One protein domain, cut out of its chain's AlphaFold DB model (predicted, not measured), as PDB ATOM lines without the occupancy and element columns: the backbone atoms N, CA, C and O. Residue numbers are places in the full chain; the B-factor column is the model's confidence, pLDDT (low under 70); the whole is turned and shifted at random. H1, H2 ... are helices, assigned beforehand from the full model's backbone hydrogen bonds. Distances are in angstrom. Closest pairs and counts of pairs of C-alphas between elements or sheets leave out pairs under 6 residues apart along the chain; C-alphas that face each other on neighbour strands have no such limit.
ATOM      1  N   PHE A  88      21.387 -36.550 -46.189       96.19
ATOM      2  CA  PHE A  88      21.263 -35.362 -45.349       96.19
ATOM      3  C   PHE A  88      19.819 -34.847 -45.314       96.19
ATOM      4  O   PHE A  88      19.244 -34.669 -44.237       96.19
ATOM      5  N   GLN A  89      19.184 -34.662 -46.476       96.75
ATOM      6  CA  GLN A  89      17.793 -34.202 -46.513       96.75
ATOM      7  C   GLN A  89      16.817 -35.263 -45.987       96.75
ATOM      8  O   GLN A  89      15.849 -34.921 -45.302       96.75
ATOM      9  N   ALA A  90      17.087 -36.550 -46.234       97.56
ATOM     10  CA  ALA A  90      16.314 -37.642 -45.643       97.56
ATOM     11  C   ALA A  90      16.390 -37.622 -44.105       97.56
ATOM     12  O   ALA A  90      15.360 -37.713 -43.437       97.56
ATOM     13  N   ALA A  91      17.590 -37.450 -43.543       97.62
ATOM     14  CA  ALA A  91      17.831 -37.332 -42.109       97.62
ATOM     15  C   ALA A  91      17.114 -36.119 -41.504       97.62
ATOM     16  O   ALA A  91      16.419 -36.256 -40.496       97.62
ATOM     17  N   ARG A  92      17.205 -34.953 -42.154       97.00
ATOM     18  CA  ARG A  92      16.526 -33.724 -41.719       97.00
ATOM     19  C   ARG A  92      15.009 -33.898 -41.667       97.00
ATOM     20  O   ARG A  92      14.375 -33.543 -40.672       97.00
ATOM     21  N   LEU A  93      14.420 -34.478 -42.712       97.00
ATOM     22  CA  LEU A  93      12.978 -34.706 -42.768       97.00
ATOM     23  C   LEU A  93      12.528 -35.808 -41.791       97.00
ATOM     24  O   LEU A  93      11.449 -35.709 -41.206       97.00
ATOM     25  N   ARG A 103       4.885 -34.986 -30.778       91.12
ATOM     26  CA  ARG A 103       3.776 -34.039 -30.584       91.12
ATOM     27  C   ARG A 103       2.410 -34.728 -30.537       91.12
ATOM     28  O   ARG A 103       1.534 -34.291 -29.800       91.12
ATOM     29  N   LEU A 104       2.214 -35.784 -31.326       92.12
ATOM     30  CA  LEU A 104       0.982 -36.578 -31.306       92.12
ATOM     31  C   LEU A 104       0.905 -37.522 -30.103       92.12
ATOM     32  O   LEU A 104      -0.181 -37.739 -29.570       92.12
ATOM     33  N   ALA A 105       2.041 -38.087 -29.699       92.12
ATOM     34  CA  ALA A 105       2.131 -39.007 -28.571       92.12
ATOM     35  C   ALA A 105       2.017 -38.299 -27.216       92.12
ATOM     36  O   ALA A 105       1.497 -38.887 -26.273       92.12
ATOM     37  N   VAL A 106       2.467 -37.042 -27.141       89.50
ATOM     38  CA  VAL A 106       2.479 -36.205 -25.939       89.50
ATOM     39  C   VAL A 106       1.580 -34.983 -26.173       89.50
ATOM     40  O   VAL A 106       2.079 -33.905 -26.498       89.50
ATOM     41  N   PRO A 107       0.247 -35.097 -26.006       81.31
ATOM     42  CA  PRO A 107      -0.677 -33.986 -26.257       81.31
ATOM     43  C   PRO A 107      -0.367 -32.745 -25.412       81.31
ATOM     44  O   PRO A 107      -0.578 -31.625 -25.864       81.31
ATOM     45  N   GLN A 108       0.185 -32.942 -24.209       74.12
ATOM     46  CA  GLN A 108       0.593 -31.868 -23.294       74.12
ATOM     47  C   GLN A 108       1.817 -31.077 -23.784       74.12
ATOM     48  O   GLN A 108       2.098 -29.999 -23.269       74.12
ATOM     49  N   ALA A 109       2.536 -31.589 -24.788       68.38
ATOM     50  CA  ALA A 109       3.613 -30.866 -25.453       68.38
ATOM     51  C   ALA A 109       3.095 -29.931 -26.562       68.38
ATOM     52  O   ALA A 109       3.884 -29.222 -27.190       68.38
ATOM     53  N   ALA A 110       1.784 -29.926 -26.841       69.56
ATOM     54  CA  ALA A 110       1.209 -28.975 -27.774       69.56
ATOM     55  C   ALA A 110       1.321 -27.554 -27.187       69.56
ATOM     56  O   ALA A 110       0.891 -27.330 -26.054       69.56
ATOM     57  N   GLY A 128       3.616 -32.977 -18.222       80.38
ATOM     58  CA  GLY A 128       2.558 -33.996 -18.213       80.38
ATOM     59  C   GLY A 128       3.018 -35.446 -18.004       80.38
ATOM     60  O   GLY A 128       2.361 -36.364 -18.490       80.38
ATOM     61  N   LEU A 129       4.133 -35.675 -17.300       79.31
ATOM     62  CA  LEU A 129       4.700 -37.016 -17.061       79.31
ATOM     63  C   LEU A 129       3.726 -37.980 -16.352       79.31
ATOM     64  O   LEU A 129       3.775 -39.185 -16.573       79.31
ATOM     65  N   SER A 130       2.805 -37.458 -15.534       74.19
ATOM     66  CA  SER A 130       1.815 -38.257 -14.796       74.19
ATOM     67  C   SER A 130       0.709 -38.838 -15.680       74.19
ATOM     68  O   SER A 130       0.018 -39.763 -15.260       74.19
ATOM     69  N   ALA A 131       0.534 -38.304 -16.891       78.00
ATOM     70  CA  ALA A 131      -0.479 -38.742 -17.849       78.00
ATOM     71  C   ALA A 131       0.078 -39.695 -18.921       78.00
ATOM     72  O   ALA A 131      -0.655 -40.067 -19.840       78.00
ATOM     73  N   ALA A 132       1.356 -40.082 -18.827       85.12
ATOM     74  CA  ALA A 132       2.004 -40.916 -19.829       85.12
ATOM     75  C   ALA A 132       1.379 -42.320 -19.876       85.12
ATOM     76  O   ALA A 132       1.472 -43.107 -18.932       85.12
ATOM     77  N   GLY A 133       0.722 -42.632 -20.993       90.44
ATOM     78  CA  GLY A 133       0.119 -43.940 -21.245       90.44
ATOM     79  C   GLY A 133       1.060 -44.905 -21.973       90.44
ATOM     80  O   GLY A 133       2.068 -44.508 -22.552       90.44
ATOM     81  N   VAL A 134       0.677 -46.184 -22.047       92.56
ATOM     82  CA  VAL A 134       1.421 -47.232 -22.789       92.56
ATOM     83  C   VAL A 134       1.627 -46.864 -24.268       92.56
ATOM     84  O   VAL A 134       2.661 -47.171 -24.856       92.56
ATOM     85  N   ALA A 135       0.659 -46.168 -24.875       92.81
ATOM     86  CA  ALA A 135       0.758 -45.701 -26.258       92.81
ATOM     87  C   ALA A 135       1.861 -44.645 -26.452       92.81
ATOM     88  O   ALA A 135       2.529 -44.640 -27.485       92.81
ATOM     89  N   GLU A 136       2.067 -43.777 -25.458       93.88
ATOM     90  CA  GLU A 136       3.123 -42.767 -25.484       93.88
ATOM     91  C   GLU A 136       4.503 -43.426 -25.413       93.88
ATOM     92  O   GLU A 136       5.378 -43.121 -26.218       93.88
ATOM     93  N   ASP A 137       4.682 -44.389 -24.508       93.38
ATOM     94  CA  ASP A 137       5.944 -45.117 -24.354       93.38
ATOM     95  C   ASP A 137       6.324 -45.911 -25.619       93.38
ATOM     96  O   ASP A 137       7.480 -45.881 -26.061       93.38
ATOM     97  N   ALA A 138       5.339 -46.540 -26.270       95.31
ATOM     98  CA  ALA A 138       5.531 -47.197 -27.559       95.31
ATOM     99  C   ALA A 138       5.963 -46.203 -28.652       95.31
ATOM    100  O   ALA A 138       6.873 -46.497 -29.432       95.31
ATOM    101  N   ALA A 139       5.352 -45.015 -28.697       94.88
ATOM    102  CA  ALA A 139       5.720 -43.970 -29.648       94.88
ATOM    103  C   ALA A 139       7.130 -43.415 -29.382       94.88
ATOM    104  O   ALA A 139       7.919 -43.296 -30.318       94.88
ATOM    105  N   CYS A 140       7.486 -43.149 -28.122       95.12
ATOM    106  CA  CYS A 140       8.834 -42.735 -27.731       95.12
ATOM    107  C   CYS A 140       9.880 -43.783 -28.132       95.12
ATOM    108  O   CYS A 140      10.905 -43.431 -28.710       95.12
ATOM    109  N   THR A 141       9.595 -45.072 -27.934       96.25
ATOM    110  CA  THR A 141      10.494 -46.167 -28.338       96.25
ATOM    111  C   THR A 141      10.712 -46.196 -29.855       96.25
ATOM    112  O   THR A 141      11.847 -46.331 -30.315       96.25
ATOM    113  N   GLN A 142       9.650 -46.013 -30.648       96.88
ATOM    114  CA  GLN A 142       9.765 -45.905 -32.108       96.88
ATOM    115  C   GLN A 142      10.599 -44.688 -32.529       96.88
ATOM    116  O   GLN A 142      11.431 -44.792 -33.432       96.88
ATOM    117  N   VAL A 143      10.411 -43.546 -31.860       96.94
ATOM    118  CA  VAL A 143      11.175 -42.320 -32.122       96.94
ATOM    119  C   VAL A 143      12.652 -42.501 -31.768       96.94
ATOM    120  O   VAL A 143      13.501 -42.128 -32.572       96.94
ATOM    121  N   VAL A 144      12.981 -43.132 -30.638       97.19
ATOM    122  CA  VAL A 144      14.369 -43.453 -30.260       97.19
ATOM    123  C   VAL A 144      15.046 -44.300 -31.337       97.19
ATOM    124  O   VAL A 144      16.136 -43.954 -31.789       97.19
ATOM    125  N   GLN A 145      14.390 -45.362 -31.813       97.69
ATOM    126  CA  GLN A 145      14.933 -46.213 -32.881       97.69
ATOM    127  C   GLN A 145      15.147 -45.435 -34.187       97.69
ATOM    128  O   GLN A 145      16.173 -45.595 -34.854       97.69
ATOM    129  N   ALA A 146      14.196 -44.570 -34.552       97.38
ATOM    130  CA  ALA A 146      14.307 -43.728 -35.736       97.38
ATOM    131  C   ALA A 146      15.454 -42.709 -35.615       97.38
ATOM    132  O   ALA A 146      16.234 -42.567 -36.556       97.38
ATOM    133  N   LEU A 147      15.610 -42.053 -34.461       97.31
ATOM    134  CA  LEU A 147      16.692 -41.097 -34.201       97.31
ATOM    135  C   LEU A 147      18.062 -41.769 -34.211       97.31
ATOM    136  O   LEU A 147      18.969 -41.279 -34.873       97.31
ATOM    137  N   GLN A 148      18.205 -42.931 -33.572       97.25
ATOM    138  CA  GLN A 148      19.448 -43.704 -33.621       97.25
ATOM    139  C   GLN A 148      19.829 -44.090 -35.056       97.25
ATOM    140  O   GLN A 148      21.008 -44.083 -35.405       97.25
ATOM    141  N   LYS A 149      18.847 -44.406 -35.911       97.19
ATOM    142  CA  LYS A 149      19.095 -44.664 -37.335       97.19
ATOM    143  C   LYS A 149      19.549 -43.402 -38.072       97.19
ATOM    144  O   LYS A 149      20.465 -43.496 -38.880       97.19
ATOM    145  N   VAL A 150      18.932 -42.251 -37.801       96.69
ATOM    146  CA  VAL A 150      19.319 -40.960 -38.396       96.69
ATOM    147  C   VAL A 150      20.738 -40.569 -37.995       96.69
ATOM    148  O   VAL A 150      21.541 -40.241 -38.859       96.69
ATOM    149  N   LEU A 151      21.072 -40.666 -36.708       96.56
ATOM    150  CA  LEU A 151      22.385 -40.281 -36.189       96.56
ATOM    151  C   LEU A 151      23.523 -41.128 -36.770       96.56
ATOM    152  O   LEU A 151      24.571 -40.581 -37.085       96.56
ATOM    153  N   LYS A 152      23.291 -42.426 -37.010       96.50
ATOM    154  CA  LYS A 152      24.250 -43.304 -37.713       96.50
ATOM    155  C   LYS A 152      24.493 -42.911 -39.172       96.50
ATOM    156  O   LYS A 152      25.505 -43.280 -39.747       96.50
ATOM    157  N   VAL A 153      23.541 -42.229 -39.805       96.06
ATOM    158  CA  VAL A 153      23.678 -41.764 -41.194       96.06
ATOM    159  C   VAL A 153      24.428 -40.427 -41.259       96.06
ATOM    160  O   VAL A 153      25.022 -40.124 -42.289       96.06
ATOM    161  N   LEU A 154      24.432 -39.648 -40.174       95.25
ATOM    162  CA  LEU A 154      25.013 -38.303 -40.091       95.25
ATOM    163  C   LEU A 154      26.482 -38.279 -39.621       95.25
ATOM    164  O   LEU A 154      26.935 -37.263 -39.113       95.25
ATOM    165  N   GLU A 155      27.254 -39.353 -39.801       90.50
ATOM    166  CA  GLU A 155      28.667 -39.443 -39.361       90.50
ATOM    167  C   GLU A 155      29.654 -38.560 -40.171       90.50
ATOM    168  O   GLU A 155      30.867 -38.768 -40.132       90.50
ATOM    169  N   GLY A 156      29.160 -37.585 -40.937       87.12
ATOM    170  CA  GLY A 156      29.976 -36.723 -41.785       87.12
ATOM    171  C   GLY A 156      30.646 -35.559 -41.043       87.12
ATOM    172  O   GLY A 156      30.266 -35.164 -39.943       87.12
ATOM    173  N   SER A 157      31.693 -35.002 -41.658       86.19
ATOM    174  CA  SER A 157      32.504 -33.909 -41.097       86.19
ATOM    175  C   SER A 157      31.998 -32.504 -41.447       86.19
ATOM    176  O   SER A 157      32.630 -31.518 -41.069       86.19
ATOM    177  N   ASN A 158      30.885 -32.386 -42.179       95.12
ATOM    178  CA  ASN A 158      30.332 -31.099 -42.591       95.12
ATOM    179  C   ASN A 158      29.710 -30.364 -41.390       95.12
ATOM    180  O   ASN A 158      28.968 -30.965 -40.619       95.12
ATOM    181  N   SER A 159      29.951 -29.055 -41.257       95.69
ATOM    182  CA  SER A 159      29.395 -28.245 -40.163       95.69
ATOM    183  C   SER A 159      27.865 -28.303 -40.108       95.69
ATOM    184  O   SER A 159      27.289 -28.395 -39.031       95.69
ATOM    185  N   VAL A 160      27.199 -28.334 -41.267       95.38
ATOM    186  CA  VAL A 160      25.731 -28.422 -41.340       95.38
ATOM    187  C   VAL A 160      25.220 -29.799 -40.888       95.38
ATOM    188  O   VAL A 160      24.158 -29.913 -40.278       95.38
ATOM    189  N   GLU A 161      25.974 -30.865 -41.166       95.62
ATOM    190  CA  GLU A 161      25.647 -32.211 -40.682       95.62
ATOM    191  C   GLU A 161      25.869 -32.321 -39.175       95.62
ATOM    192  O   GLU A 161      25.045 -32.928 -38.497       95.62
ATOM    193  N   GLN A 162      26.910 -31.669 -38.646       95.50
ATOM    194  CA  GLN A 162      27.167 -31.578 -37.208       95.50
ATOM    195  C   GLN A 162      26.048 -30.836 -36.472       95.50
ATOM    196  O   GLN A 162      25.599 -31.309 -35.434       95.50
ATOM    197  N   GLU A 163      25.543 -29.723 -37.011       95.50
ATOM    198  CA  GLU A 163      24.380 -29.027 -36.438       95.50
ATOM    199  C   GLU A 163      23.160 -29.955 -36.364       95.50
ATOM    200  O   GLU A 163      22.535 -30.095 -35.310       95.50
ATOM    201  N   LEU A 164      22.865 -30.666 -37.456       95.88
ATOM    202  CA  LEU A 164      21.747 -31.607 -37.501       95.88
ATOM    203  C   LEU A 164      21.961 -32.820 -36.577       95.88
ATOM    204  O   LEU A 164      21.007 -33.316 -35.971       95.88
ATOM    205  N   GLN A 165      23.200 -33.294 -36.447       96.12
ATOM    206  CA  GLN A 165      23.586 -34.349 -35.513       96.12
ATOM    207  C   GLN A 165      23.387 -33.889 -34.063       96.12
ATOM    208  O   GLN A 165      22.804 -34.629 -33.272       96.12
ATOM    209  N   CYS A 166      23.790 -32.659 -33.729       95.56
ATOM    210  CA  CYS A 166      23.556 -32.043 -32.424       95.56
ATOM    211  C   CYS A 166      22.059 -31.922 -32.118       95.56
ATOM    212  O   CYS A 166      21.629 -32.309 -31.029       95.56
ATOM    213  N   GLU A 167      21.241 -31.469 -33.073       95.38
ATOM    214  CA  GLU A 167      19.782 -31.448 -32.908       95.38
ATOM    215  C   GLU A 167      19.214 -32.857 -32.667       95.38
ATOM    216  O   GLU A 167      18.386 -33.061 -31.775       95.38
ATOM    217  N   GLY A 168      19.667 -33.848 -33.441       95.88
ATOM    218  CA  GLY A 168      19.231 -35.235 -33.304       95.88
ATOM    219  C   GLY A 168      19.598 -35.847 -31.951       95.88
ATOM    220  O   GLY A 168      18.759 -36.507 -31.337       95.88
ATOM    221  N   GLN A 169      20.815 -35.593 -31.464       96.44
ATOM    222  CA  GLN A 169      21.298 -36.038 -30.153       96.44
ATOM    223  C   GLN A 169      20.559 -35.343 -29.007       96.44
ATOM    224  O   GLN A 169      20.159 -35.993 -28.040       96.44
ATOM    225  N   THR A 170      20.299 -34.039 -29.141       94.38
ATOM    226  CA  THR A 170      19.492 -33.274 -28.180       94.38
ATOM    227  C   THR A 170      18.097 -33.877 -28.059       94.38
ATOM    228  O   THR A 170      17.626 -34.159 -26.954       94.38
ATOM    229  N   LEU A 171      17.439 -34.137 -29.194       95.56
ATOM    230  CA  LEU A 171      16.108 -34.731 -29.204       95.56
ATOM    231  C   LEU A 171      16.119 -36.162 -28.646       95.56
ATOM    232  O   LEU A 171      15.241 -36.504 -27.856       95.56
ATOM    233  N   LEU A 172      17.114 -36.981 -29.007       96.75
ATOM    234  CA  LEU A 172      17.274 -38.341 -28.486       96.75
ATOM    235  C   LEU A 172      17.411 -38.336 -26.958       96.75
ATOM    236  O   LEU A 172      16.667 -39.047 -26.279       96.75
ATOM    237  N   GLY A 173      18.289 -37.481 -26.427       95.38
ATOM    238  CA  GLY A 173      18.483 -37.322 -24.990       95.38
ATOM    239  C   GLY A 173      17.201 -36.891 -24.276       95.38
ATOM    240  O   GLY A 173      16.852 -37.462 -23.246       95.38
ATOM    241  N   ARG A 174      16.433 -35.949 -24.845       93.75
ATOM    242  CA  ARG A 174      15.144 -35.508 -24.272       93.75
ATOM    243  C   ARG A 174      14.095 -36.621 -24.256       93.75
ATOM    244  O   ARG A 174      13.387 -36.767 -23.262       93.75
ATOM    245  N   VAL A 175      13.992 -37.416 -25.323       95.25
ATOM    246  CA  VAL A 175      13.042 -38.542 -25.381       95.25
ATOM    247  C   VAL A 175      13.419 -39.623 -24.370       95.25
ATOM    248  O   VAL A 175      12.549 -40.092 -23.639       95.25
ATOM    249  N   GLN A 176      14.703 -39.974 -24.265       95.88
ATOM    250  CA  GLN A 176      15.190 -40.938 -23.272       95.88
ATOM    251  C   GLN A 176      14.998 -40.433 -21.838       95.88
ATOM    252  O   GLN A 176      14.555 -41.194 -20.978       95.88
ATOM    253  N   LEU A 177      15.257 -39.143 -21.588       92.12
ATOM    254  CA  LEU A 177      14.988 -38.498 -20.303       92.12
ATOM    255  C   LEU A 177      13.504 -38.616 -19.948       92.12
ATOM    256  O   LEU A 177      13.175 -39.068 -18.853       92.12
ATOM    257  N   ARG A 178      12.605 -38.290 -20.887       92.94
ATOM    258  CA  ARG A 178      11.158 -38.443 -20.694       92.94
ATOM    259  C   ARG A 178      10.780 -39.893 -20.393       92.94
ATOM    260  O   ARG A 178      10.084 -40.127 -19.414       92.94
ATOM    261  N   GLN A 179      11.248 -40.864 -21.181       94.50
ATOM    262  CA  GLN A 179      10.957 -42.282 -20.932       94.50
ATOM    263  C   GLN A 179      11.439 -42.714 -19.544       94.50
ATOM    264  O   GLN A 179      10.674 -43.323 -18.799       94.50
ATOM    265  N   GLY A 180      12.665 -42.346 -19.160       91.81
ATOM    266  CA  GLY A 180      13.203 -42.624 -17.829       91.81
ATOM    267  C   GLY A 180      12.318 -42.040 -16.727       91.81
ATOM    268  O   GLY A 180      11.938 -42.749 -15.797       91.81
ATOM    269  N   LEU A 181      11.903 -40.781 -16.871       88.81
ATOM    270  CA  LEU A 181      11.008 -40.112 -15.927       88.81
ATOM    271  C   LEU A 181       9.613 -40.749 -15.864       88.81
ATOM    272  O   LEU A 181       9.096 -40.934 -14.764       88.81
ATOM    273  N   CYS A 182       9.022 -41.151 -16.991       89.62
ATOM    274  CA  CYS A 182       7.737 -41.855 -17.016       89.62
ATOM    275  C   CYS A 182       7.827 -43.227 -16.322       89.62
ATOM    276  O   CYS A 182       6.938 -43.599 -15.555       89.62
ATOM    277  N   ARG A 183       8.928 -43.965 -16.523       89.88
ATOM    278  CA  ARG A 183       9.174 -45.258 -15.856       89.88
ATOM    279  C   ARG A 183       9.320 -45.093 -14.347       89.88
ATOM    280  O   ARG A 183       8.716 -45.852 -13.583       89.88
ATOM    281  N   LEU A 184      10.019 -44.050 -13.903       85.12
ATOM    282  CA  LEU A 184      10.036 -43.679 -12.488       85.12
ATOM    283  C   LEU A 184       8.630 -43.361 -12.002       85.12
ATOM    284  O   LEU A 184       8.180 -43.973 -11.036       85.12
ATOM    285  N   ALA A 185       7.919 -42.476 -12.703       83.38
ATOM    286  CA  ALA A 185       6.580 -42.033 -12.335       83.38
ATOM    287  C   ALA A 185       5.579 -43.188 -12.189       83.38
ATOM    288  O   ALA A 185       4.702 -43.132 -11.334       83.38
ATOM    289  N   SER A 186       5.734 -44.241 -12.996       83.00
ATOM    290  CA  SER A 186       4.908 -45.451 -12.930       83.00
ATOM    291  C   SER A 186       5.294 -46.424 -11.809       83.00
ATOM    292  O   SER A 186       4.451 -47.182 -11.337       83.00
ATOM    293  N   SER A 187       6.563 -46.429 -11.389       75.44
ATOM    294  CA  SER A 187       7.103 -47.408 -10.433       75.44
ATOM    295  C   SER A 187       7.062 -46.925  -8.987       75.44
ATOM    296  O   SER A 187       7.068 -47.726  -8.059       75.44
ATOM    297  N   VAL A 188       6.994 -45.619  -8.782       63.84
ATOM    298  CA  VAL A 188       6.952 -44.960  -7.479       63.84
ATOM    299  C   VAL A 188       5.671 -44.116  -7.480       63.84
ATOM    300  O   VAL A 188       5.343 -43.585  -8.535       63.84
ATOM    301  N   PRO A 189       4.921 -43.949  -6.373       58.59
ATOM    302  CA  PRO A 189       3.741 -43.073  -6.308       58.59
ATOM    303  C   PRO A 189       4.096 -41.575  -6.471       58.59
ATOM    304  O   PRO A 189       3.721 -40.748  -5.657       58.59
ATOM    305  N   LEU A 190       4.820 -41.202  -7.530       53.53
ATOM    306  CA  LEU A 190       5.409 -39.906  -7.886       53.53
ATOM    307  C   LEU A 190       4.397 -38.925  -8.487       53.53
ATOM    308  O   LEU A 190       4.776 -38.053  -9.272       53.53
ATOM    309  N   GLY A 191       3.123 -39.006  -8.090       50.16
ATOM    310  CA  GLY A 191       2.095 -38.048  -8.520       50.16
ATOM    311  C   GLY A 191       2.515 -36.583  -8.306       50.16
ATOM    312  O   GLY A 191       2.073 -35.696  -9.031       50.16
ATOM    313  N   THR A 192       3.440 -36.341  -7.374       46.66
ATOM    314  CA  THR A 192       4.000 -35.025  -7.038       46.66
ATOM    315  C   THR A 192       5.293 -34.679  -7.782       46.66
ATOM    316  O   THR A 192       5.552 -33.498  -7.973       46.66
ATOM    317  N   VAL A 193       6.084 -35.654  -8.257       45.16
ATOM    318  CA  VAL A 193       7.340 -35.364  -8.988       45.16
ATOM    319  C   VAL A 193       7.100 -34.893 -10.417       45.16
ATOM    320  O   VAL A 193       7.857 -34.075 -10.927       45.16
ATOM    321  N   CYS A 194       5.980 -35.288 -11.019       45.03
ATOM    322  CA  CYS A 194       5.584 -34.801 -12.341       45.03
ATOM    323  C   CYS A 194       5.290 -33.289 -12.360       45.03
ATOM    324  O   CYS A 194       5.524 -32.650 -13.377       45.03
ATOM    325  N   ARG A 195       4.861 -32.703 -11.228       45.06
ATOM    326  CA  ARG A 195       4.681 -31.244 -11.091       45.06
ATOM    327  C   ARG A 195       6.007 -30.473 -11.067       45.06
ATOM    328  O   ARG A 195       6.014 -29.274 -11.299       45.06
ATOM    329  N   PHE A 196       7.133 -31.137 -10.804       47.50
ATOM    330  CA  PHE A 196       8.433 -30.480 -10.638       47.50
ATOM    331  C   PHE A 196       9.199 -30.264 -11.949       47.50
ATOM    332  O   PHE A 196      10.067 -29.403 -11.989       47.50
ATOM    333  N   CYS A 197       8.867 -30.993 -13.022       44.75
ATOM    334  CA  CYS A 197       9.354 -30.690 -14.375       44.75
ATOM    335  C   CYS A 197       8.574 -29.544 -15.041       44.75
ATOM    336  O   CYS A 197       8.964 -29.076 -16.107       44.75
ATOM    337  N   GLU A 198       7.465 -29.114 -14.434       45.62
ATOM    338  CA  GLU A 198       6.599 -28.048 -14.948       45.62
ATOM    339  C   GLU A 198       6.943 -26.672 -14.344       45.62
ATOM    340  O   GLU A 198       6.573 -25.653 -14.923       45.62
ATOM    341  N   GLU A 199       7.694 -26.625 -13.235       47.38
ATOM    342  CA  GLU A 199       8.077 -25.393 -12.533       47.38
ATOM    343  C   GLU A 199       9.605 -25.320 -12.308       47.38
ATOM    344  O   GLU A 199      10.172 -26.157 -11.607       47.38
ATOM    345  N   ASP A 200      10.267 -24.265 -12.810       44.50
ATOM    346  CA  ASP A 200      11.730 -23.999 -12.767       44.50
ATOM    347  C   ASP A 200      12.383 -23.936 -11.358       44.50
ATOM    348  O   ASP A 200      13.527 -23.505 -11.193       44.50
ATOM    349  N   THR A 201      11.686 -24.307 -10.279       46.16
ATOM    350  CA  THR A 201      12.120 -23.994  -8.905       46.16
ATOM    351  C   THR A 201      12.079 -25.132  -7.883       46.16
ATOM    352  O   THR A 201      12.340 -24.886  -6.701       46.16
ATOM    353  N   ALA A 202      11.844 -26.379  -8.292       49.44
ATOM    354  CA  ALA A 202      11.292 -27.387  -7.384       49.44
ATOM    355  C   ALA A 202      12.236 -28.484  -6.834       49.44
ATOM    356  O   ALA A 202      11.788 -29.504  -6.308       49.44
ATOM    357  N   LEU A 203      13.552 -28.273  -6.865       43.28
ATOM    358  CA  LEU A 203      14.528 -29.244  -6.342       43.28
ATOM    359  C   LEU A 203      14.366 -29.601  -4.839       43.28
ATOM    360  O   LEU A 203      14.601 -30.754  -4.480       43.28
ATOM    361  N   PRO A 204      13.934 -28.686  -3.943       43.72
ATOM    362  CA  PRO A 204      13.700 -29.021  -2.534       43.72
ATOM    363  C   PRO A 204      12.475 -29.922  -2.291       43.72
ATOM    364  O   PRO A 204      12.564 -30.847  -1.487       43.72
ATOM    365  N   GLY A 205      11.365 -29.712  -3.015       48.75
ATOM    366  CA  GLY A 205      10.142 -30.525  -2.878       48.75
ATOM    367  C   GLY A 205      10.312 -31.958  -3.391       48.75
ATOM    368  O   GLY A 205       9.684 -32.892  -2.890       48.75
ATOM    369  N   MET A 206      11.245 -32.150  -4.328       46.38
ATOM    370  CA  MET A 206      11.677 -33.463  -4.797       46.38
ATOM    371  C   MET A 206      12.218 -34.329  -3.644       46.38
ATOM    372  O   MET A 206      11.910 -35.508  -3.578       46.38
ATOM    373  N   LEU A 207      12.975 -33.778  -2.689       45.62
ATOM    374  CA  LEU A 207      13.660 -34.576  -1.657       45.62
ATOM    375  C   LEU A 207      12.763 -35.065  -0.508       45.62
ATOM    376  O   LEU A 207      13.068 -36.092   0.115       45.62
ATOM    377  N   GLU A 208      11.673 -34.355  -0.226       46.12
ATOM    378  CA  GLU A 208      10.695 -34.728   0.804       46.12
ATOM    379  C   GLU A 208       9.790 -35.872   0.347       46.12
ATOM    380  O   GLU A 208       9.548 -36.821   1.092       46.12
ATOM    381  N   PHE A 209       9.338 -35.830  -0.906       49.53
ATOM    382  CA  PHE A 209       8.368 -36.797  -1.410       49.53
ATOM    383  C   PHE A 209       8.982 -38.185  -1.667       49.53
ATOM    384  O   PHE A 209       8.355 -39.217  -1.423       49.53
ATOM    385  N   LEU A 210      10.260 -38.225  -2.059       48.25
ATOM    386  CA  LEU A 210      11.023 -39.460  -2.276       48.25
ATOM    387  C   LEU A 210      11.225 -40.295  -0.993       48.25
ATOM    388  O   LEU A 210      11.737 -41.410  -1.055       48.25
ATOM    389  N   GLN A 211      10.832 -39.788   0.183       48.97
ATOM    390  CA  GLN A 211      10.888 -40.533   1.445       48.97
ATOM    391  C   GLN A 211       9.716 -41.505   1.657       48.97
ATOM    392  O   GLN A 211       9.854 -42.409   2.478       48.97
ATOM    393  N   ALA A 212       8.589 -41.331   0.957       46.25
ATOM    394  CA  ALA A 212       7.321 -41.994   1.286       46.25
ATOM    395  C   ALA A 212       6.980 -43.232   0.428       46.25
ATOM    396  O   ALA A 212       5.974 -43.893   0.675       46.25
ATOM    397  N   ALA A 213       7.781 -43.554  -0.589       51.25
ATOM    398  CA  ALA A 213       7.488 -44.643  -1.514       51.25
ATOM    399  C   ALA A 213       8.151 -45.961  -1.089       51.25
ATOM    400  O   ALA A 213       9.357 -46.127  -1.253       51.25
ATOM    401  N   GLU A 214       7.374 -46.910  -0.559       53.94
ATOM    402  CA  GLU A 214       7.918 -48.173  -0.027       53.94
ATOM    403  C   GLU A 214       7.768 -49.405  -0.943       53.94
ATOM    404  O   GLU A 214       8.256 -50.473  -0.583       53.94
ATOM    405  N   THR A 215       7.196 -49.306  -2.150       58.34
ATOM    406  CA  THR A 215       7.033 -50.484  -3.032       58.34
ATOM    407  C   THR A 215       7.139 -50.140  -4.523       58.34
ATOM    408  O   THR A 215       6.117 -49.987  -5.192       58.34
ATOM    409  N   SER A 216       8.358 -50.033  -5.062       64.88
ATOM    410  CA  SER A 216       8.582 -50.021  -6.517       64.88
ATOM    411  C   SER A 216       9.039 -51.389  -7.013       64.88
ATOM    412  O   SER A 216       9.748 -52.113  -6.310       64.88
ATOM    413  N   THR A 217       8.673 -51.754  -8.242       79.81
ATOM    414  CA  THR A 217       9.237 -52.935  -8.904       79.81
ATOM    415  C   THR A 217      10.689 -52.640  -9.295       79.81
ATOM    416  O   THR A 217      10.978 -51.636  -9.948       79.81
ATOM    417  N   ALA A 218      11.625 -53.491  -8.865       82.12
ATOM    418  CA  ALA A 218      13.059 -53.290  -9.098       82.12
ATOM    419  C   ALA A 218      13.399 -53.151 -10.597       82.12
ATOM    420  O   ALA A 218      14.257 -52.347 -10.968       82.12
ATOM    421  N   ASP A 219      12.671 -53.860 -11.463       89.12
ATOM    422  CA  ASP A 219      12.905 -53.857 -12.910       89.12
ATOM    423  C   ASP A 219      12.617 -52.492 -13.551       89.12
ATOM    424  O   ASP A 219      13.464 -51.963 -14.267       89.12
ATOM    425  N   ALA A 220      11.489 -51.857 -13.218       87.62
ATOM    426  CA  ALA A 220      11.137 -50.545 -13.767       87.62
ATOM    427  C   ALA A 220      12.121 -49.451 -13.317       87.62
ATOM    428  O   ALA A 220      12.462 -48.557 -14.093       87.62
ATOM    429  N   THR A 221      12.630 -49.541 -12.083       85.75
ATOM    430  CA  THR A 221      13.671 -48.615 -11.610       85.75
ATOM    431  C   THR A 221      14.998 -48.818 -12.333       85.75
ATOM    432  O   THR A 221      15.676 -47.840 -12.638       85.75
ATOM    433  N   LYS A 222      15.358 -50.064 -12.661       90.31
ATOM    434  CA  LYS A 222      16.574 -50.370 -13.418       90.31
ATOM    435  C   LYS A 222      16.484 -49.833 -14.847       90.31
ATOM    436  O   LYS A 222      17.398 -49.135 -15.277       90.31
ATOM    437  N   GLU A 223      15.372 -50.090 -15.538       92.88
ATOM    438  CA  GLU A 223      15.106 -49.543 -16.878       92.88
ATOM    439  C   GLU A 223      15.176 -48.011 -16.885       92.88
ATOM    440  O   GLU A 223      15.814 -47.413 -17.751       92.88
ATOM    441  N   ALA A 224      14.569 -47.360 -15.888       91.00
ATOM    442  CA  ALA A 224      14.613 -45.911 -15.771       91.00
ATOM    443  C   ALA A 224      16.040 -45.371 -15.608       91.00
ATOM    444  O   ALA A 224      16.408 -44.396 -16.261       91.00
ATOM    445  N   VAL A 225      16.852 -46.001 -14.756       90.38
ATOM    446  CA  VAL A 225      18.258 -45.621 -14.559       90.38
ATOM    447  C   VAL A 225      19.044 -45.767 -15.861       90.38
ATOM    448  O   VAL A 225      19.783 -44.854 -16.221       90.38
ATOM    449  N   GLU A 226      18.860 -46.868 -16.593       95.31
ATOM    450  CA  GLU A 226      19.512 -47.084 -17.892       95.31
ATOM    451  C   GLU A 226      19.144 -45.987 -18.905       95.31
ATOM    452  O   GLU A 226      20.034 -45.424 -19.547       95.31
ATOM    453  N   LEU A 227      17.862 -45.615 -18.999       94.62
ATOM    454  CA  LEU A 227      17.393 -44.536 -19.876       94.62
ATOM    455  C   LEU A 227      17.959 -43.166 -19.481       94.62
ATOM    456  O   LEU A 227      18.389 -42.403 -20.344       94.62
ATOM    457  N   LEU A 228      18.018 -42.858 -18.183       92.00
ATOM    458  CA  LEU A 228      18.602 -41.607 -17.694       92.00
ATOM    459  C   LEU A 228      20.116 -41.526 -17.949       92.00
ATOM    460  O   LEU A 228      20.629 -40.452 -18.269       92.00
ATOM    461  N   PHE A 229      20.836 -42.649 -17.860       94.81
ATOM    462  CA  PHE A 229      22.245 -42.708 -18.252       94.81
ATOM    463  C   PHE A 229      22.426 -42.447 -19.745       94.81
ATOM    464  O   PHE A 229      23.286 -41.645 -20.112       94.81
ATOM    465  N   GLN A 230      21.608 -43.076 -20.593       96.38
ATOM    466  CA  GLN A 230      21.642 -42.839 -22.038       96.38
ATOM    467  C   GLN A 230      21.355 -41.368 -22.365       96.38
ATOM    468  O   GLN A 230      22.109 -40.759 -23.124       96.38
ATOM    469  N   ALA A 231      20.360 -40.762 -21.707       93.56
ATOM    470  CA  ALA A 231      20.062 -39.343 -21.861       93.56
ATOM    471  C   ALA A 231      21.257 -38.459 -21.467       93.56
ATOM    472  O   ALA A 231      21.657 -37.582 -22.230       93.56
ATOM    473  N   SER A 232      21.886 -38.730 -20.314       92.75
ATOM    474  CA  SER A 232      23.069 -37.979 -19.868       92.75
ATOM    475  C   SER A 232      24.251 -38.103 -20.837       92.75
ATOM    476  O   SER A 232      24.991 -37.141 -21.033       92.75
ATOM    477  N   ALA A 233      24.414 -39.267 -21.477       95.81
ATOM    478  CA  ALA A 233      25.457 -39.488 -22.469       95.81
ATOM    479  C   ALA A 233      25.208 -38.643 -23.727       95.81
ATOM    480  O   ALA A 233      26.131 -37.952 -24.157       95.81
ATOM    481  N   CYS A 234      23.966 -38.610 -24.229       95.69
ATOM    482  CA  CYS A 234      23.583 -37.764 -25.362       95.69
ATOM    483  C   CYS A 234      23.864 -36.280 -25.071       95.69
ATOM    484  O   CYS A 234      24.497 -35.603 -25.877       95.69
ATOM    485  N   PHE A 235      23.465 -35.779 -23.893       94.25
ATOM    486  CA  PHE A 235      23.684 -34.375 -23.512       94.25
ATOM    487  C   PHE A 235      25.164 -34.021 -23.332       94.25
ATOM    488  O   PHE A 235      25.597 -32.924 -23.687       94.25
ATOM    489  N   ARG A 236      25.971 -34.960 -22.829       94.81
ATOM    490  CA  ARG A 236      27.421 -34.777 -22.719       94.81
ATOM    491  C   ARG A 236      28.098 -34.707 -24.088       94.81
ATOM    492  O   ARG A 236      29.012 -33.904 -24.239       94.81
ATOM    493  N   GLU A 237      27.672 -35.523 -25.052       95.06
ATOM    494  CA  GLU A 237      28.224 -35.521 -26.417       95.06
ATOM    495  C   GLU A 237      28.002 -34.179 -27.127       95.06
ATOM    496  O   GLU A 237      28.920 -33.673 -27.764       95.06
ATOM    497  N   ILE A 238      26.828 -33.565 -26.953       95.19
ATOM    498  CA  ILE A 238      26.514 -32.242 -27.526       95.19
ATOM    499  C   ILE A 238      27.053 -31.065 -26.699       95.19
ATOM    500  O   ILE A 238      27.007 -29.921 -27.146       95.19
ATOM    501  N   GLY A 239      27.543 -31.315 -25.481       94.44
ATOM    502  CA  GLY A 239      27.989 -30.265 -24.563       94.44
ATOM    503  C   GLY A 239      26.858 -29.431 -23.945       94.44
ATOM    504  O   GLY A 239      27.126 -28.337 -23.441       94.44
ATOM    505  N   ASP A 240      25.617 -29.929 -23.944       90.31
ATOM    506  CA  ASP A 240      24.474 -29.278 -23.295       90.31
ATOM    507  C   ASP A 240      24.536 -29.541 -21.792       90.31
ATOM    508  O   ASP A 240      24.107 -30.575 -21.262       90.31
ATOM    509  N   LYS A 241      25.139 -28.579 -21.100       89.06
ATOM    510  CA  LYS A 241      25.360 -28.666 -19.665       89.06
ATOM    511  C   LYS A 241      24.052 -28.632 -18.882       89.06
ATOM    512  O   LYS A 241      23.938 -29.329 -17.883       89.06
ATOM    513  N   GLU A 242      23.056 -27.870 -19.316       84.56
ATOM    514  CA  GLU A 242      21.817 -27.717 -18.556       84.56
ATOM    515  C   GLU A 242      21.029 -29.029 -18.518       84.56
ATOM    516  O   GLU A 242      20.729 -29.549 -17.438       84.56
ATOM    517  N   LEU A 243      20.784 -29.624 -19.688       86.06
ATOM    518  CA  LEU A 243      20.082 -30.903 -19.785       86.06
ATOM    519  C   LEU A 243      20.892 -32.051 -19.168       86.06
ATOM    520  O   LEU A 243      20.323 -32.919 -18.498       86.06
ATOM    521  N   GLY A 244      22.222 -32.036 -19.321       88.00
ATOM    522  CA  GLY A 244      23.117 -32.979 -18.647       88.00
ATOM    523  C   GLY A 244      23.004 -32.901 -17.121       88.00
ATOM    524  O   GLY A 244      22.902 -33.928 -16.444       88.00
ATOM    525  N   GLY A 245      22.934 -31.684 -16.577       84.69
ATOM    526  CA  GLY A 245      22.725 -31.440 -15.154       84.69
ATOM    527  C   GLY A 245      21.374 -31.952 -14.655       84.69
ATOM    528  O   GLY A 245      21.316 -32.618 -13.618       84.69
ATOM    529  N   ILE A 246      20.300 -31.726 -15.419       83.62
ATOM    530  CA  ILE A 246      18.955 -32.241 -15.111       83.62
ATOM    531  C   ILE A 246      18.945 -33.776 -15.099       83.62
ATOM    532  O   ILE A 246      18.437 -34.380 -14.150       83.62
ATOM    533  N   ALA A 247      19.542 -34.429 -16.102       86.75
ATOM    534  CA  ALA A 247      19.615 -35.889 -16.164       86.75
ATOM    535  C   ALA A 247      20.371 -36.478 -14.957       86.75
ATOM    536  O   ALA A 247      19.918 -37.450 -14.345       86.75
ATOM    537  N   HIS A 248      21.484 -35.857 -14.554       88.88
ATOM    538  CA  HIS A 248      22.227 -36.259 -13.361       88.88
ATOM    539  C   HIS A 248      21.462 -36.011 -12.056       88.88
ATOM    540  O   HIS A 248      21.493 -36.866 -11.169       88.88
ATOM    541  N   ALA A 249      20.717 -34.911 -11.941       83.19
ATOM    542  CA  ALA A 249      19.846 -34.674 -10.791       83.19
ATOM    543  C   ALA A 249      18.762 -35.761 -10.672       83.19
ATOM    544  O   ALA A 249      18.507 -36.267  -9.575       83.19
ATOM    545  N   CYS A 250      18.187 -36.184 -11.802       84.56
ATOM    546  CA  CYS A 250      17.233 -37.289 -11.847       84.56
ATOM    547  C   CYS A 250      17.887 -38.610 -11.419       84.56
ATOM    548  O   CYS A 250      17.354 -39.290 -10.548       84.56
ATOM    549  N   LEU A 251      19.071 -38.952 -11.946       87.00
ATOM    550  CA  LEU A 251      19.824 -40.151 -11.538       87.00
ATOM    551  C   LEU A 251      20.099 -40.173 -10.031       87.00
ATOM    552  O   LEU A 251      19.867 -41.188  -9.371       87.00
ATOM    553  N   ALA A 252      20.555 -39.048  -9.473       85.12
ATOM    554  CA  ALA A 252      20.781 -38.919  -8.040       85.12
ATOM    555  C   ALA A 252      19.495 -39.191  -7.250       85.12
ATOM    556  O   ALA A 252      19.509 -39.985  -6.307       85.12
ATOM    557  N   ALA A 253      18.374 -38.592  -7.670       80.38
ATOM    558  CA  ALA A 253      17.072 -38.818  -7.058       80.38
ATOM    559  C   ALA A 253      16.693 -40.306  -7.058       80.38
ATOM    560  O   ALA A 253      16.337 -40.829  -6.002       80.38
ATOM    561  N   VAL A 254      16.851 -41.020  -8.181       82.19
ATOM    562  CA  VAL A 254      16.553 -42.464  -8.248       82.19
ATOM    563  C   VAL A 254      17.395 -43.264  -7.261       82.19
ATOM    564  O   VAL A 254      16.853 -44.081  -6.512       82.19
ATOM    565  N   TYR A 255      18.702 -43.005  -7.197       82.62
ATOM    566  CA  TYR A 255      19.584 -43.699  -6.258       82.62
ATOM    567  C   TYR A 255      19.252 -43.399  -4.789       82.62
ATOM    568  O   TYR A 255      19.440 -44.261  -3.933       82.62
ATOM    569  N   PHE A 256      18.701 -42.222  -4.477       75.75
ATOM    570  CA  PHE A 256      18.182 -41.942  -3.136       75.75
ATOM    571  C   PHE A 256      16.868 -42.678  -2.823       75.75
ATOM    572  O   PHE A 256      16.612 -42.965  -1.647       75.75
ATOM    573  N   CYS A 257      16.062 -42.996  -3.841       72.69
ATOM    574  CA  CYS A 257      14.764 -43.667  -3.700       72.69
ATOM    575  C   CYS A 257      14.850 -45.186  -3.603       72.69
ATOM    576  O   CYS A 257      14.038 -45.784  -2.903       72.69
ATOM    577  N   GLY A 258      15.804 -45.807  -4.304       68.94
ATOM    578  CA  GLY A 258      15.888 -47.252  -4.566       68.94
ATOM    579  C   GLY A 258      16.125 -48.189  -3.369       68.94
ATOM    580  O   GLY A 258      16.644 -49.285  -3.552       68.94
ATOM    581  N   SER A 259      15.704 -47.827  -2.155       58.00
ATOM    582  CA  SER A 259      15.797 -48.617  -0.919       58.00
ATOM    583  C   SER A 259      17.207 -48.743  -0.296       58.00
ATOM    584  O   SER A 259      18.183 -48.154  -0.744       58.00
ATOM    585  N   ARG A 260      17.254 -49.341   0.901       61.84
ATOM    586  CA  ARG A 260      18.038 -48.907   2.076       61.84
ATOM    587  C   ARG A 260      19.543 -49.262   2.071       61.84
ATOM    588  O   ARG A 260      19.955 -50.328   1.648       61.84
ATOM    589  N   GLN A 261      20.315 -48.387   2.729       58.44
ATOM    590  CA  GLN A 261      21.618 -48.616   3.389       58.44
ATOM    591  C   GLN A 261      22.837 -49.092   2.574       58.44
ATOM    592  O   GLN A 261      23.904 -49.213   3.173       58.44
ATOM    593  N   ASP A 262      22.776 -49.277   1.253       76.69
ATOM    594  CA  ASP A 262      24.014 -49.550   0.509       76.69
ATOM    595  C   ASP A 262      24.863 -48.271   0.357       76.69
ATOM    596  O   ASP A 262      24.531 -47.338  -0.381       76.69
ATOM    597  N   ALA A 263      25.995 -48.228   1.064       77.69
ATOM    598  CA  ALA A 263      26.974 -47.147   0.981       77.69
ATOM    599  C   ALA A 263      27.511 -46.942  -0.450       77.69
ATOM    600  O   ALA A 263      27.958 -45.849  -0.802       77.69
ATOM    601  N   ARG A 264      27.486 -47.976  -1.302       81.38
ATOM    602  CA  ARG A 264      27.843 -47.857  -2.721       81.38
ATOM    603  C   ARG A 264      26.816 -47.028  -3.490       81.38
ATOM    604  O   ARG A 264      27.215 -46.126  -4.221       81.38
ATOM    605  N   VAL A 265      25.526 -47.285  -3.282       79.38
ATOM    606  CA  VAL A 265      24.431 -46.544  -3.929       79.38
ATOM    607  C   VAL A 265      24.422 -45.081  -3.483       79.38
ATOM    608  O   VAL A 265      24.283 -44.186  -4.309       79.38
ATOM    609  N   GLN A 266      24.678 -44.817  -2.199       79.44
ATOM    610  CA  GLN A 266      24.799 -43.444  -1.692       79.44
ATOM    611  C   GLN A 266      25.968 -42.684  -2.327       79.44
ATOM    612  O   GLN A 266      25.816 -41.516  -2.677       79.44
ATOM    613  N   ARG A 267      27.123 -43.337  -2.507       83.06
ATOM    614  CA  ARG A 267      28.265 -42.725  -3.203       83.06
ATOM    615  C   ARG A 267      27.929 -42.397  -4.654       83.06
ATOM    616  O   ARG A 267      28.230 -41.292  -5.079       83.06
ATOM    617  N   LEU A 268      27.256 -43.299  -5.371       84.75
ATOM    618  CA  LEU A 268      26.789 -43.039  -6.738       84.75
ATOM    619  C   LEU A 268      25.824 -41.847  -6.797       84.75
ATOM    620  O   LEU A 268      25.979 -40.977  -7.649       84.75
ATOM    621  N   ALA A 269      24.874 -41.765  -5.860       82.44
ATOM    622  CA  ALA A 269      23.951 -40.637  -5.773       82.44
ATOM    623  C   ALA A 269      24.695 -39.306  -5.573       82.44
ATOM    624  O   ALA A 269      24.419 -38.333  -6.270       82.44
ATOM    625  N   LEU A 270      25.683 -39.274  -4.670       80.94
ATOM    626  CA  LEU A 270      26.522 -38.094  -4.437       80.94
ATOM    627  C   LEU A 270      27.372 -37.728  -5.661       80.94
ATOM    628  O   LEU A 270      27.482 -36.550  -5.982       80.94
ATOM    629  N   THR A 271      27.924 -38.711  -6.377       86.69
ATOM    630  CA  THR A 271      28.645 -38.468  -7.637       86.69
ATOM    631  C   THR A 271      27.739 -37.803  -8.674       86.69
ATOM    632  O   THR A 271      28.144 -36.835  -9.313       86.69
ATOM    633  N   HIS A 272      26.492 -38.256  -8.811       86.62
ATOM    634  CA  HIS A 272      25.532 -37.627  -9.719       86.62
ATOM    635  C   HIS A 272      25.097 -36.231  -9.269       86.62
ATOM    636  O   HIS A 272      24.975 -35.345 -10.108       86.62
ATOM    637  N   CYS A 273      24.938 -36.000  -7.966       81.38
ATOM    638  CA  CYS A 273      24.733 -34.656  -7.431       81.38
ATOM    639  C   CYS A 273      25.890 -33.715  -7.797       81.38
ATOM    640  O   CYS A 273      25.647 -32.611  -8.279       81.38
ATOM    641  N   GLN A 274      27.137 -34.168  -7.628       85.19
ATOM    642  CA  GLN A 274      28.313 -33.378  -7.984       85.19
ATOM    643  C   GLN A 274      28.327 -33.040  -9.477       85.19
ATOM    644  O   GLN A 274      28.467 -31.876  -9.830       85.19
ATOM    645  N   HIS A 275      28.087 -34.025 -10.349       86.31
ATOM    646  CA  HIS A 275      27.979 -33.762 -11.782       86.31
ATOM    647  C   HIS A 275      26.869 -32.758 -12.095       86.31
ATOM    648  O   HIS A 275      27.098 -31.825 -12.858       86.31
ATOM    649  N   ALA A 276      25.689 -32.893 -11.482       82.56
ATOM    650  CA  ALA A 276      24.600 -31.941 -11.674       82.56
ATOM    651  C   ALA A 276      24.999 -30.506 -11.283       82.56
ATOM    652  O   ALA A 276      24.644 -29.565 -11.991       82.56
ATOM    653  N   LEU A 277      25.771 -30.330 -10.204       80.12
ATOM    654  CA  LEU A 277      26.323 -29.028  -9.824       80.12
ATOM    655  C   LEU A 277      27.349 -28.498 -10.813       80.12
ATOM    656  O   LEU A 277      27.275 -27.321 -11.151       80.12
ATOM    657  N   ASP A 278      28.300 -29.324 -11.241       85.19
ATOM    658  CA  ASP A 278      29.350 -28.897 -12.171       85.19
ATOM    659  C   ASP A 278      28.712 -28.396 -13.476       85.19
ATOM    660  O   ASP A 278      29.040 -27.329 -13.993       85.19
ATOM    661  N   TYR A 279      27.702 -29.126 -13.950       83.75
ATOM    662  CA  TYR A 279      26.935 -28.787 -15.136       83.75
ATOM    663  C   TYR A 279      26.098 -27.505 -14.973       83.75
ATOM    664  O   TYR A 279      26.203 -26.592 -15.793       83.75
ATOM    665  N   LEU A 280      25.301 -27.392 -13.906       77.88
ATOM    666  CA  LEU A 280      24.404 -26.243 -13.699       77.88
ATOM    667  C   LEU A 280      25.135 -24.990 -13.184       77.88
ATOM    668  O   LEU A 280      24.677 -23.866 -13.393       77.88
ATOM    669  N   GLY A 281      26.276 -25.162 -12.518       77.44
ATOM    670  CA  GLY A 281      27.106 -24.083 -11.987       77.44
ATOM    671  C   GLY A 281      27.818 -23.289 -13.079       77.44
ATOM    672  O   GLY A 281      27.913 -22.064 -12.974       77.44
ATOM    673  N   ASP A 282      28.253 -23.967 -14.142       75.69
ATOM    674  CA  ASP A 282      28.915 -23.346 -15.290       75.69
ATOM    675  C   ASP A 282      27.953 -22.526 -16.163       75.69
ATOM    676  O   ASP A 282      28.353 -21.504 -16.728       75.69
ATOM    677  N   CYS A 283      26.678 -22.928 -16.260       67.81
ATOM    678  CA  CYS A 283      25.679 -22.209 -17.058       67.81
ATOM    679  C   CYS A 283      25.452 -20.776 -16.552       67.81
ATOM    680  O   CYS A 283      25.308 -19.849 -17.351       67.81
ATOM    681  N   GLY A 284      25.494 -20.570 -15.230       62.53
ATOM    682  CA  GLY A 284      25.291 -19.249 -14.628       62.53
ATOM    683  C   GLY A 284      26.360 -18.224 -15.024       62.53
ATOM    684  O   GLY A 284      26.038 -17.067 -15.269       62.53
ATOM    685  N   ALA A 285      27.619 -18.648 -15.173       66.62
ATOM    686  CA  ALA A 285      28.725 -17.731 -15.457       66.62
ATOM    687  C   ALA A 285      28.666 -17.109 -16.867       66.62
ATOM    688  O   ALA A 285      29.143 -15.993 -17.064       66.62
ATOM    689  N   ARG A 286      28.082 -17.811 -17.852       63.00
ATOM    690  CA  ARG A 286      27.925 -17.296 -19.225       63.00
ATOM    691  C   ARG A 286      26.737 -16.347 -19.369       63.00
ATOM    692  O   ARG A 286      26.859 -15.341 -20.061       63.00
ATOM    693  N   PRO A 300      21.538 -20.899  -5.409       60.88
ATOM    694  CA  PRO A 300      21.527 -21.199  -3.971       60.88
ATOM    695  C   PRO A 300      20.609 -22.369  -3.582       60.88
ATOM    696  O   PRO A 300      20.783 -22.931  -2.503       60.88
ATOM    697  N   LYS A 301      19.621 -22.729  -4.416       59.25
ATOM    698  CA  LYS A 301      18.655 -23.795  -4.100       59.25
ATOM    699  C   LYS A 301      19.255 -25.188  -4.306       59.25
ATOM    700  O   LYS A 301      19.014 -26.075  -3.493       59.25
ATOM    701  N   LEU A 302      20.058 -25.360  -5.355       58.06
ATOM    702  CA  LEU A 302      20.724 -26.626  -5.671       58.06
ATOM    703  C   LEU A 302      21.867 -26.931  -4.693       58.06
ATOM    704  O   LEU A 302      21.954 -28.042  -4.178       58.06
ATOM    705  N   GLU A 303      22.684 -25.925  -4.367       62.97
ATOM    706  CA  GLU A 303      23.746 -26.056  -3.361       62.97
ATOM    707  C   GLU A 303      23.166 -26.449  -1.993       62.97
ATOM    708  O   GLU A 303      23.665 -27.355  -1.327       62.97
ATOM    709  N   LEU A 304      22.047 -25.827  -1.608       59.91
ATOM    710  CA  LEU A 304      21.321 -26.189  -0.398       59.91
ATOM    711  C   LEU A 304      20.807 -27.636  -0.448       59.91
ATOM    712  O   LEU A 304      21.031 -28.396   0.491       59.91
ATOM    713  N   ALA A 305      20.146 -28.037  -1.536       59.53
ATOM    714  CA  ALA A 305      19.640 -29.399  -1.689       59.53
ATOM    715  C   ALA A 305      20.759 -30.445  -1.539       59.53
ATOM    716  O   ALA A 305      20.567 -31.461  -0.874       59.53
ATOM    717  N   MET A 306      21.953 -30.167  -2.065       60.50
ATOM    718  CA  MET A 306      23.105 -31.052  -1.914       60.50
ATOM    719  C   MET A 306      23.639 -31.140  -0.496       60.50
ATOM    720  O   MET A 306      23.866 -32.246  -0.009       60.50
ATOM    721  N   GLN A 307      23.784 -30.018   0.203       64.25
ATOM    722  CA  GLN A 307      24.238 -30.061   1.591       64.25
ATOM    723  C   GLN A 307      23.245 -30.840   2.475       64.25
ATOM    724  O   GLN A 307      23.647 -31.563   3.389       64.25
ATOM    725  N   LEU A 308      21.941 -30.759   2.179       58.62
ATOM    726  CA  LEU A 308      20.908 -31.560   2.848       58.62
ATOM    727  C   LEU A 308      21.002 -33.054   2.516       58.62
ATOM    728  O   LEU A 308      20.764 -33.902   3.382       58.62
ATOM    729  N   LEU A 309      21.381 -33.383   1.283       59.44
ATOM    730  CA  LEU A 309      21.622 -34.754   0.840       59.44
ATOM    731  C   LEU A 309      22.877 -35.359   1.476       59.44
ATOM    732  O   LEU A 309      22.810 -36.479   1.980       59.44
ATOM    733  N   GLU A 310      23.987 -34.624   1.536       64.69
ATOM    734  CA  GLU A 310      25.214 -35.037   2.232       64.69
ATOM    735  C   GLU A 310      24.953 -35.284   3.718       64.69
ATOM    736  O   GLU A 310      25.276 -36.345   4.261       64.69
ATOM    737  N   ALA A 311      24.277 -34.334   4.363       58.84
ATOM    738  CA  ALA A 311      23.811 -34.454   5.733       58.84
ATOM    739  C   ALA A 311      22.956 -35.713   5.943       58.84
ATOM    740  O   ALA A 311      23.084 -36.414   6.945       58.84
ATOM    741  N   ARG A 312      22.080 -36.048   4.991       59.41
ATOM    742  CA  ARG A 312      21.254 -37.259   5.047       59.41
ATOM    743  C   ARG A 312      22.041 -38.547   4.802       59.41
ATOM    744  O   ARG A 312      21.750 -39.541   5.468       59.41
ATOM    745  N   ALA A 313      23.020 -38.543   3.903       59.06
ATOM    746  CA  ALA A 313      23.895 -39.687   3.664       59.06
ATOM    747  C   ALA A 313      24.703 -40.032   4.927       59.06
ATOM    748  O   ALA A 313      24.689 -41.180   5.376       59.06
ATOM    749  N   LEU A 314      25.284 -39.021   5.585       61.59
ATOM    750  CA  LEU A 314      26.016 -39.177   6.849       61.59
ATOM    751  C   LEU A 314      25.152 -39.786   7.968       61.59
ATOM    752  O   LEU A 314      25.649 -40.570   8.774       61.59
ATOM    753  N   ARG A 315      23.846 -39.484   7.992       61.56
ATOM    754  CA  ARG A 315      22.894 -40.024   8.982       61.56
ATOM    755  C   ARG A 315      22.608 -41.520   8.812       61.56
ATOM    756  O   ARG A 315      22.299 -42.195   9.790       61.56
ATOM    757  N   ARG A 316      22.663 -42.060   7.588       58.88
ATOM    758  CA  ARG A 316      22.192 -43.431   7.297       58.88
ATOM    759  C   ARG A 316      23.276 -44.513   7.382       58.88
ATOM    760  O   ARG A 316      22.920 -45.686   7.402       58.88
ATOM    761  N   GLY A 317      24.556 -44.144   7.476       56.53
ATOM    762  CA  GLY A 317      25.685 -45.087   7.539       56.53
ATOM    763  C   GLY A 317      25.936 -45.760   8.900       56.53
ATOM    764  O   GLY A 317      26.737 -46.685   8.973       56.53
ATOM    765  N   SER A 318      25.274 -45.351   9.990       55.47
ATOM    766  CA  SER A 318      25.588 -45.831  11.352       55.47
ATOM    767  C   SER A 318      24.728 -47.019  11.823       55.47
ATOM    768  O   SER A 318      24.280 -47.064  12.976       55.47
TER     769      SER A 318
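What this domain is: This is residues 88 to 93, 103 to 110, 128 to 286 and 300 to 318 of the 486 residues of the protein "Hypothetical protein" of Alexandrium catenella (UniProt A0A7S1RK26). Nearly aligned helices pack one on the next in a staggered series, H2, H3, H5, H6, H7, H8, with long H3 slanting between H2 and H5. Short H1 sits by H2 and H3 at one end of the domain; short H4 packs on H8 toward the other. The printed part has 192 residues with eight named helices, H1 to H8 along the chain, and no named strand: all helix. It is compact, with a radius of gyration of the C-alphas of 17.5 A and spans of 58 by 39 by 29 A.

Where its parts are: H3, residues 159 to 187, runs 41.8 A from C-alpha 159 at (29.395, -28.245, -40.163) to C-alpha 187 at (7.103, -47.408, -10.433). H2 is residues 134 to 153, 29.4 A; H5 218 to 238, 31.0 A; H6 241 to 257, 24.3 A; H7 263 to 286, 36.1 A; H8 300 to 316, 24.9 A. H1 is residues 88 to 93 and H4 203 to 209.

How they stand to each other: H3, H5 and H6 form an up and down bundle, each running against the one before. H3 touches H5 at a shallow tilt of 20 degrees, C-alphas 173 and 231 closest at 4.0 A. H3 and H6 only just touch, with 3 pairs of C-alphas within 8 A, Leu 177 and Ala 247 closest at 6.7 A. H2 and H3 form a hairpin, closest at C-alphas 151 and 165, 6.1 A. H1 is close but not clearly touching H2, C-alphas 91 and 150 being closest at 5.4 A. H5 and H6 form a hairpin, closest at C-alphas 235 and 244, 5.1 A; so do H6 and H7, at 245 and 276, 4.0 A. H7 touches H8 with residues 266 to 277 alone, C-alphas 266 and 313 closest at 6.6 A. H4 touches H8, C-alphas 204 and 305 closest at 6.0 A. Every O i to N i+4 pair is within hydrogen-bond range in H1, H2, H3, H5, H6 and H8; H7 has 16 of 20, and H4 0 of 3, with 1 of 4 O i to N i+3 pairs.

The domain as a whole: The farthest C-alphas, Gln 89 and Ser 318, are 59.5 A apart. Cuts leave C-alpha gaps of 15.3 A from 93 to 103, 10.9 A from 110 to 128 and 17.0 A from 286 to 300. The link from H3 to H4 is long. The pLDDT is under 70 in 58 residues, among them 188 to 216 and 300 to 318.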